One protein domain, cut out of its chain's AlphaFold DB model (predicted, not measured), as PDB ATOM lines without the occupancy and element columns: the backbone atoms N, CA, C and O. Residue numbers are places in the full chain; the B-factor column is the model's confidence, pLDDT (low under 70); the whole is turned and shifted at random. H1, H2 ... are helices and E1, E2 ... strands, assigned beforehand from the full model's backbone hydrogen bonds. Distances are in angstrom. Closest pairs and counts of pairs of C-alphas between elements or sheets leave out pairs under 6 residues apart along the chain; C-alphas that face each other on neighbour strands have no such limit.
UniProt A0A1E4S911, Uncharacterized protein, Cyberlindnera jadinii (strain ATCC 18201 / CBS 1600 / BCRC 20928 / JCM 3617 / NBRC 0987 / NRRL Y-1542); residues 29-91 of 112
ATOM      1  N   ILE A  29     224.232 223.199 180.069       93.75
ATOM      2  CA  ILE A  29     224.847 223.772 178.868       93.75
ATOM      3  C   ILE A  29     224.570 225.272 178.748       93.75
ATOM      4  O   ILE A  29     223.619 225.794 179.334       93.75
ATOM      5  N   SER A  30     225.373 225.958 177.938       93.94
ATOM      6  CA  SER A  30     225.129 227.352 177.568       93.94
ATOM      7  C   SER A  30     224.218 227.478 176.340       93.94
ATOM      8  O   SER A  30     224.100 226.548 175.536       93.94
ATOM      9  N   LEU A  31     223.626 228.659 176.126       92.00
ATOM     10  CA  LEU A  31     222.881 228.972 174.896       92.00
ATOM     11  C   LEU A  31     223.718 228.755 173.633       92.00
ATOM     12  O   LEU A  31     223.215 228.240 172.643       92.00
ATOM     13  N   GLN A  32     225.012 229.075 173.672       92.38
ATOM     14  CA  GLN A  32     225.894 228.873 172.523       92.38
ATOM     15  C   GLN A  32     226.061 227.383 172.175       92.38
ATOM     16  O   GLN A  32     226.141 227.012 171.001       92.38
ATOM     17  N   GLN A  33     226.126 226.518 173.190       92.44
ATOM     18  CA  GLN A  33     226.187 225.071 172.987       92.44
ATOM     19  C   GLN A  33     224.866 224.534 172.437       92.44
ATOM     20  O   GLN A  33     224.886 223.662 171.574       92.44
ATOM     21  N   PHE A  34     223.738 225.083 172.889       91.94
ATOM     22  CA  PHE A  34     222.423 224.770 172.339       91.94
ATOM     23  C   PHE A  34     222.306 225.195 170.868       91.94
ATOM     24  O   PHE A  34     221.991 224.366 170.023       91.94
ATOM     25  N   ASP A  35     222.661 226.433 170.521       90.31
ATOM     26  CA  ASP A  35     222.564 226.955 169.147       90.31
ATOM     27  C   ASP A  35     223.405 226.170 168.129       90.31
ATOM     28  O   ASP A  35     223.079 226.108 166.944       90.31
ATOM     29  N   THR A  36     224.508 225.572 168.582       91.62
ATOM     30  CA  THR A  36     225.416 224.787 167.733       91.62
ATOM     31  C   THR A  36     225.120 223.288 167.747       91.62
ATOM     32  O   THR A  36     225.734 222.537 166.984       91.62
ATOM     33  N   ALA A  37     224.177 222.833 168.572       89.88
ATOM     34  CA  ALA A  37     223.845 221.426 168.696       89.88
ATOM     35  C   ALA A  37     222.958 220.932 167.544       89.88
ATOM     36  O   ALA A  37     221.895 221.479 167.257       89.88
ATOM     37  N   GLU A  38     223.331 219.807 166.929       90.56
ATOM     38  CA  GLU A  38     222.538 219.205 165.847       90.56
ATOM     39  C   GLU A  38     221.141 218.749 166.295       90.56
ATOM     40  O   GLU A  38     220.212 218.690 165.480       90.56
ATOM     41  N   TRP A  39     221.001 218.418 167.583       89.75
ATOM     42  CA  TRP A  39     219.751 217.999 168.208       89.75
ATOM     43  C   TRP A  39     218.830 219.172 168.563       89.75
ATOM     44  O   TRP A  39     217.632 218.945 168.726       89.75
ATOM     45  N   ALA A  40     219.334 220.412 168.604       90.69
ATOM     46  CA  ALA A  40     218.555 221.585 169.007       90.69
ATOM     47  C   ALA A  40     217.340 221.841 168.106       90.69
ATOM     48  O   ALA A  40     216.309 222.309 168.570       90.69
ATOM     49  N   LYS A  41     217.406 221.438 166.831       90.44
ATOM     50  CA  LYS A  41     216.276 221.516 165.884       90.44
ATOM     51  C   LYS A  41     215.062 220.655 166.269       90.44
ATOM     52  O   LYS A  41     213.999 220.845 165.692       90.44
ATOM     53  N   ASN A  42     215.241 219.691 167.172       90.69
ATOM     54  CA  ASN A  42     214.181 218.820 167.692       90.69
ATOM     55  C   ASN A  42     213.918 219.077 169.183       90.69
ATOM     56  O   ASN A  42     213.252 218.279 169.842       90.69
ATOM     57  N   ALA A  43     214.469 220.164 169.721       91.81
ATOM     58  CA  ALA A  43     214.294 220.572 171.099       91.81
ATOM     59  C   ALA A  43     213.576 221.924 171.159       91.81
ATOM     60  O   ALA A  43     213.739 222.779 170.288       91.81
ATOM     61  N   ALA A  44     212.791 222.121 172.206       91.50
ATOM     62  CA  ALA A  44     212.189 223.395 172.558       91.50
ATOM     63  C   ALA A  44     212.759 223.875 173.892       91.50
ATOM     64  O   ALA A  44     213.096 223.069 174.756       91.50
ATOM     65  N   VAL A  45     212.861 225.191 174.063       91.38
ATOM     66  CA  VAL A  45     213.200 225.790 175.356       91.38
ATOM     67  C   VAL A  45     211.910 226.010 176.131       91.38
ATOM     68  O   VAL A  45     211.001 226.669 175.625       91.38
ATOM     69  N   ASP A  46     211.850 225.486 177.351       90.12
ATOM     70  CA  ASP A  46     210.733 225.676 178.270       90.12
ATOM     71  C   ASP A  46     211.188 226.369 179.562       90.12
ATOM     72  O   ASP A  46     212.331 226.225 180.014       90.12
ATOM     73  N   SER A  47     210.282 227.150 180.146       89.00
ATOM     74  CA  SER A  47     210.491 227.900 181.382       89.00
ATOM     75  C   SER A  47     209.692 227.263 182.513       89.00
ATOM     76  O   SER A  47     208.466 227.192 182.447       89.00
ATOM     77  N   THR A  48     210.369 226.869 183.585       85.19
ATOM     78  CA  THR A  48     209.739 226.298 184.783       85.19
ATOM     79  C   THR A  48     210.080 227.134 186.017       85.19
ATOM     80  O   THR A  48     210.925 228.028 185.967       85.19
ATOM     81  N   GLU A  49     209.475 226.819 187.164       84.75
ATOM     82  CA  GLU A  49     209.833 227.445 188.447       84.75
ATOM     83  C   GLU A  49     211.293 227.192 188.875       84.75
ATOM     84  O   GLU A  49     211.837 227.923 189.701       84.75
ATOM     85  N   HIS A  50     211.944 226.183 188.288       82.75
ATOM     86  CA  HIS A  50     213.327 225.801 188.576       82.75
ATOM     87  C   HIS A  50     214.343 226.338 187.551       82.75
ATOM     88  O   HIS A  50     215.533 226.017 187.643       82.75
ATOM     89  N   GLY A  51     213.890 227.149 186.590       87.75
ATOM     90  CA  GLY A  51     214.707 227.746 185.535       87.75
ATOM     91  C   GLY A  51     214.338 227.250 184.138       87.75
ATOM     92  O   GLY A  51     213.239 226.735 183.910       87.75
ATOM     93  N   TYR A  52     215.272 227.425 183.203       92.56
ATOM     94  CA  TYR A  52     215.094 227.081 181.796       92.56
ATOM     95  C   TYR A  52     215.688 225.718 181.460       92.56
ATOM     96  O   TYR A  52     216.815 225.394 181.851       92.56
ATOM     97  N   PHE A  53     214.942 224.954 180.671       93.38
ATOM     98  CA  PHE A  53     215.307 223.612 180.237       93.38
ATOM     99  C   PHE A  53     215.095 223.472 178.735       93.38
ATOM    100  O   PHE A  53     214.182 224.078 178.177       93.38
ATOM    101  N   ALA A  54     215.925 222.664 178.080       93.25
ATOM    102  CA  ALA A  54     215.594 222.164 176.753       93.25
ATOM    103  C   ALA A  54     214.824 220.852 176.906       93.25
ATOM    104  O   ALA A  54     215.276 219.950 177.614       93.25
ATOM    105  N   VAL A  55     213.687 220.743 176.233       93.25
ATOM    106  CA  VAL A  55     212.822 219.561 176.210       93.25
ATOM    107  C   VAL A  55     212.650 219.064 174.783       93.25
ATOM    108  O   VAL A  55     212.776 219.832 173.830       93.25
ATOM    109  N   GLU A  56     212.381 217.778 174.611       91.38
ATOM    110  CA  GLU A  56     212.120 217.208 173.289       91.38
ATOM    111  C   GLU A  56     210.786 217.720 172.726       91.38
ATOM    112  O   GLU A  56     209.765 217.715 173.413       91.38
ATOM    113  N   MET A  57     210.765 218.146 171.458       88.81
ATOM    114  CA  MET A  57     209.545 218.687 170.838       88.81
ATOM    115  C   MET A  57     208.401 217.667 170.776       88.81
ATOM    116  O   MET A  57     207.240 218.039 170.932       88.81
ATOM    117  N   ASP A  58     208.725 216.391 170.560       87.38
ATOM    118  CA  ASP A  58     207.744 215.303 170.491       87.38
ATOM    119  C   ASP A  58     207.328 214.788 171.880       87.38
ATOM    120  O   ASP A  58     206.297 214.125 172.017       87.38
ATOM    121  N   ASN A  59     208.106 215.101 172.920       85.69
ATOM    122  CA  ASN A  59     207.846 214.693 174.293       85.69
ATOM    123  C   ASN A  59     208.331 215.756 175.291       85.69
ATOM    124  O   ASN A  59     209.449 215.691 175.796       85.69
ATOM    125  N   ALA A  60     207.450 216.697 175.629       85.19
ATOM    126  CA  ALA A  60     207.769 217.798 176.538       85.19
ATOM    127  C   ALA A  60     208.124 217.352 177.975       85.19
ATOM    128  O   ALA A  60     208.699 218.132 178.728       85.19
ATOM    129  N   GLU A  61     207.813 216.109 178.369       87.25
ATOM    130  CA  GLU A  61     208.226 215.554 179.669       87.25
ATOM    131  C   GLU A  61     209.696 215.098 179.670       87.25
ATOM    132  O   GLU A  61     210.289 214.886 180.731       87.25
ATOM    133  N   HIS A  62     210.303 214.940 178.490       89.06
ATOM    134  CA  HIS A  62     211.687 214.522 178.346       89.06
ATOM    135  C   HIS A  62     212.621 215.736 178.342       89.06
ATOM    136  O   HIS A  62     212.774 216.439 177.340       89.06
ATOM    137  N   VAL A  63     213.260 215.965 179.490       92.00
ATOM    138  CA  VAL A  63     214.260 217.022 179.673       92.00
ATOM    139  C   VAL A  63     215.591 216.590 179.071       92.00
ATOM    140  O   VAL A  63     216.211 215.640 179.531       92.00
ATOM    141  N   ILE A  64     216.066 217.333 178.081       92.75
ATOM    142  CA  ILE A  64     217.330 217.072 177.393       92.75
ATOM    143  C   ILE A  64     218.505 217.675 178.168       92.75
ATOM    144  O   ILE A  64     219.524 217.022 178.375       92.75
ATOM    145  N   CYS A  65     218.385 218.939 178.575       93.19
ATOM    146  CA  CYS A  65     219.439 219.657 179.286       93.19
ATOM    147  C   CYS A  65     218.870 220.823 180.100       93.19
ATOM    148  O   CYS A  65     217.753 221.292 179.865       93.19
ATOM    149  N   LYS A  66     219.677 221.330 181.029       94.69
ATOM    150  CA  LYS A  66     219.423 222.567 181.769       94.69
ATOM    151  C   LYS A  66     220.323 223.682 181.235       94.69
ATOM    152  O   LYS A  66     221.461 223.424 180.852       94.69
ATOM    153  N   PHE A  67     219.834 224.917 181.233       94.31
ATOM    154  CA  PHE A  67     220.665 226.074 180.899       94.31
ATOM    155  C   PHE A  67     221.450 226.584 182.115       94.31
ATOM    156  O   PHE A  67     220.944 226.562 183.239       94.31
ATOM    157  N   ASP A  68     222.686 227.034 181.891       93.44
ATOM    158  CA  ASP A  68     223.484 227.706 182.922       93.44
ATOM    159  C   ASP A  68     222.873 229.055 183.359       93.44
ATOM    160  O   ASP A  68     221.970 229.598 182.720       93.44
ATOM    161  N   ASP A  69     223.355 229.605 184.475       92.19
ATOM    162  CA  ASP A  69     222.784 230.821 185.071       92.19
ATOM    163  C   ASP A  69     222.933 232.068 184.180       92.19
ATOM    164  O   ASP A  69     222.143 233.008 184.287       92.19
ATOM    165  N   GLU A  70     223.958 232.120 183.325       91.38
ATOM    166  CA  GLU A  70     224.164 233.234 182.392       91.38
ATOM    167  C   GLU A  70     223.147 233.167 181.249       91.38
ATOM    168  O   GLU A  70     222.461 234.146 180.948       91.38
ATOM    169  N   SER A  71     222.980 231.973 180.695       91.56
ATOM    170  CA  SER A  71     221.980 231.625 179.693       91.56
ATOM    171  C   SER A  71     220.565 231.856 180.208       91.56
ATOM    172  O   SER A  71     219.738 232.422 179.497       91.56
ATOM    173  N   ALA A  72     220.288 231.491 181.460       90.44
ATOM    174  CA  ALA A  72     218.998 231.720 182.099       90.44
ATOM    175  C   ALA A  72     218.653 233.216 182.183       90.44
ATOM    176  O   ALA A  72     217.525 233.594 181.881       90.44
ATOM    177  N   LYS A  73     219.622 234.080 182.517       90.38
ATOM    178  CA  LYS A  73     219.417 235.541 182.533       90.38
ATOM    179  C   LYS A  73     219.129 236.096 181.143       90.38
ATOM    180  O   LYS A  73     218.228 236.914 180.989       90.38
ATOM    181  N   ALA A  74     219.869 235.639 180.135       89.69
ATOM    182  CA  ALA A  74     219.632 236.049 178.754       89.69
ATOM    183  C   ALA A  74     218.233 235.621 178.276       89.69
ATOM    184  O   ALA A  74     217.512 236.416 177.673       89.69
ATOM    185  N   LEU A  75     217.817 234.391 178.593       88.31
ATOM    186  CA  LEU A  75     216.470 233.901 178.300       88.31
ATOM    187  C   LEU A  75     215.400 234.717 179.030       88.31
ATOM    188  O   LEU A  75     214.420 235.108 178.401       88.31
ATOM    189  N   ASP A  76     215.601 235.045 180.308       89.19
ATOM    190  CA  ASP A  76     214.696 235.919 181.060       89.19
ATOM    191  C   ASP A  76     214.509 237.276 180.378       89.19
ATOM    192  O   ASP A  76     213.375 237.728 180.215       89.19
ATOM    193  N   GLU A  77     215.591 237.919 179.936       87.38
ATOM    194  CA  GLU A  77     215.519 239.196 179.219       87.38
ATOM    195  C   GLU A  77     214.738 239.067 177.904       87.38
ATOM    196  O   GLU A  77     213.868 239.897 177.614       87.38
ATOM    197  N   ILE A  78     214.988 238.001 177.137       84.94
ATOM    198  CA  ILE A  78     214.294 237.718 175.873       84.94
ATOM    199  C   ILE A  78     212.798 237.492 176.119       84.94
ATOM    200  O   ILE A  78     211.962 238.141 175.485       84.94
ATOM    201  N   PHE A  79     212.437 236.617 177.057       82.81
ATOM    202  CA  PHE A  79     211.040 236.301 177.356       82.81
ATOM    203  C   PHE A  79     210.307 237.470 178.017       82.81
ATOM    204  O   PHE A  79     209.118 237.674 177.755       82.81
ATOM    205  N   HIS A  80     210.983 238.265 178.846       79.81
ATOM    206  CA  HIS A  80     210.406 239.471 179.431       79.81
ATOM    207  C   HIS A  80     210.117 240.523 178.356       79.81
ATOM    208  O   HIS A  80     209.007 241.056 178.302       79.81
ATOM    209  N   SER A  81     211.081 240.775 177.467       73.75
ATOM    210  CA  SER A  81     210.925 241.697 176.339       73.75
ATOM    211  C   SER A  81     209.795 241.254 175.403       73.75
ATOM    212  O   SER A  81     208.897 242.039 175.094       73.75
ATOM    213  N   ALA A  82     209.749 239.966 175.048       71.50
ATOM    214  CA  ALA A  82     208.699 239.404 174.202       71.50
ATOM    215  C   ALA A  82     207.299 239.554 174.826       71.50
ATOM    216  O   ALA A  82     206.347 239.935 174.141       71.50
ATOM    217  N   LYS A  83     207.160 239.324 176.141       71.38
ATOM    218  CA  LYS A  83     205.893 239.540 176.863       71.38
ATOM    219  C   LYS A  83     205.459 241.009 176.843       71.38
ATOM    220  O   LYS A  83     204.271 241.282 176.679       71.38
ATOM    221  N   GLN A  84     206.391 241.953 176.986       66.75
ATOM    222  CA  GLN A  84     206.077 243.385 176.914       66.75
ATOM    223  C   GLN A  84     205.633 243.813 175.510       66.75
ATOM    224  O   GLN A  84     204.652 244.549 175.380       66.75
ATOM    225  N   GLN A  85     206.308 243.325 174.467       62.06
ATOM    226  CA  GLN A  85     205.929 243.594 173.078       62.06
ATOM    227  C   GLN A  85     204.547 243.027 172.748       62.06
ATOM    228  O   GLN A  85     203.725 243.739 172.178       62.06
ATOM    229  N   PHE A  86     204.241 241.801 173.190       59.97
ATOM    230  CA  PHE A  86     202.915 241.212 173.000       59.97
ATOM    231  C   PHE A  86     201.810 242.069 173.627       59.97
ATOM    232  O   PHE A  86     200.778 242.287 172.999       59.97
ATOM    233  N   ILE A  87     202.017 242.607 174.833       60.28
ATOM    234  CA  ILE A  87     201.043 243.508 175.469       60.28
ATOM    235  C   ILE A  87     200.852 244.776 174.629       60.28
ATOM    236  O   ILE A  87     199.716 245.184 174.412       60.28
ATOM    237  N   GLN A  88     201.928 245.386 174.128       57.22
ATOM    238  CA  GLN A  88     201.823 246.588 173.294       57.22
ATOM    239  C   GLN A  88     201.100 246.328 171.968       57.22
ATOM    240  O   GLN A  88     200.284 247.145 171.554       57.22
ATOM    241  N   GLU A  89     201.355 245.190 171.327       58.19
ATOM    242  CA  GLU A  89     200.762 244.840 170.033       58.19
ATOM    243  C   GLU A  89     199.316 244.323 170.167       58.19
ATOM    244  O   GLU A  89     198.488 244.545 169.287       58.19
ATOM    245  N   SER A  90     198.968 243.719 171.312       54.50
ATOM    246  CA  SER A  90     197.590 243.339 171.671       54.50
ATOM    247  C   SER A  90     196.700 244.545 171.970       54.50
ATOM    248  O   SER A  90     195.476 244.472 171.836       54.50
ATOM    249  N   VAL A  91     197.296 245.662 172.396       50.75
ATOM    250  CA  VAL A  91     196.601 246.935 172.608       50.75
ATOM    251  C   VAL A  91     196.553 247.675 171.270       50.75
ATOM    252  O   VAL A  91     197.168 248.718 171.068       50.75
TER     253      VAL A  91
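Overview. This is residues 29 to 91 of the 112 residues of an uncharacterized protein of Cyberlindnera jadinii (strain ATCC 18201 / CBS 1600 / BCRC 20928 / JCM 3617 / NBRC 0987 / NRRL Y-1542) (UniProt A0A1E4S911). What is the main picture? A small, strongly twisted sheet of three strands, E1, E2 and E3, has residues 69 to 79 of the long helix H2 packed across one face, while residues 80 to 91 stick out as a free arm. The short helix H1 sits near the place where E3 passes into H2. What is it made of? The 63 printed residues, with elements in the order H1 E1 E2 E3 H2, are of mixed class, and the sheet, E1 - E2 - E3, is antiparallel. It is only just loose, close to compact, with a radius of gyration of the C-alphas of 12.8 A and spans of 37 by 26 by 23 A.

Arrangement. Where does the first helix stand? H1, residues 31 to 35, only grazes the sheet of E1, residues 43 to 48, E2, residues 51 to 56, and E3, residues 59 to 67. It is close to but not clearly touching H2, residues 69 to 90; their closest C-alphas, of Leu 31 and Ser 71, are 5.6 A apart. How do the strands pair? Hairpins E1-E2 and E2-E3 make a meander, each strand the antiparallel neighbour of the one before. Within hydrogen-bond range are N 46 and O 53, 2.8 A, and N 54 and O 65, 2.9 A. How does the long helix run? H2 makes two layers with the sheet, a helix on one face, at a height over the sheet of 10.7 A, over E1 and E2 and across the strands, at 86 degrees to E1 on the local plane. The closest C-alphas of E2 and H2, of Tyr 52 and Ala 72, are 6.1 A apart. In H1 and H2 every O i to N i+4 pair is within hydrogen-bond range.

Along the chain. Where do the elements begin and end? H1 begins at C-alpha 31, (222.881, 228.972, 174.896), and H2 ends at C-alpha 90, (197.590, 243.339, 171.671). How long are they? From first to last C-alpha, H1 measures 6.1 A, E1 15.5 A, E2 16.4 A, E3 18.4 A and H2 31.2 A. E3 bends by 69 degrees at residue 62.

Size, cuts and confidence. How far does it reach? The two C-alphas farthest apart, of Glu 38 and Val 91, are 38.6 A apart. Is it continuous and confident? The printed part has no cut and no long link; pLDDT is under 70 at residues 84 to 91.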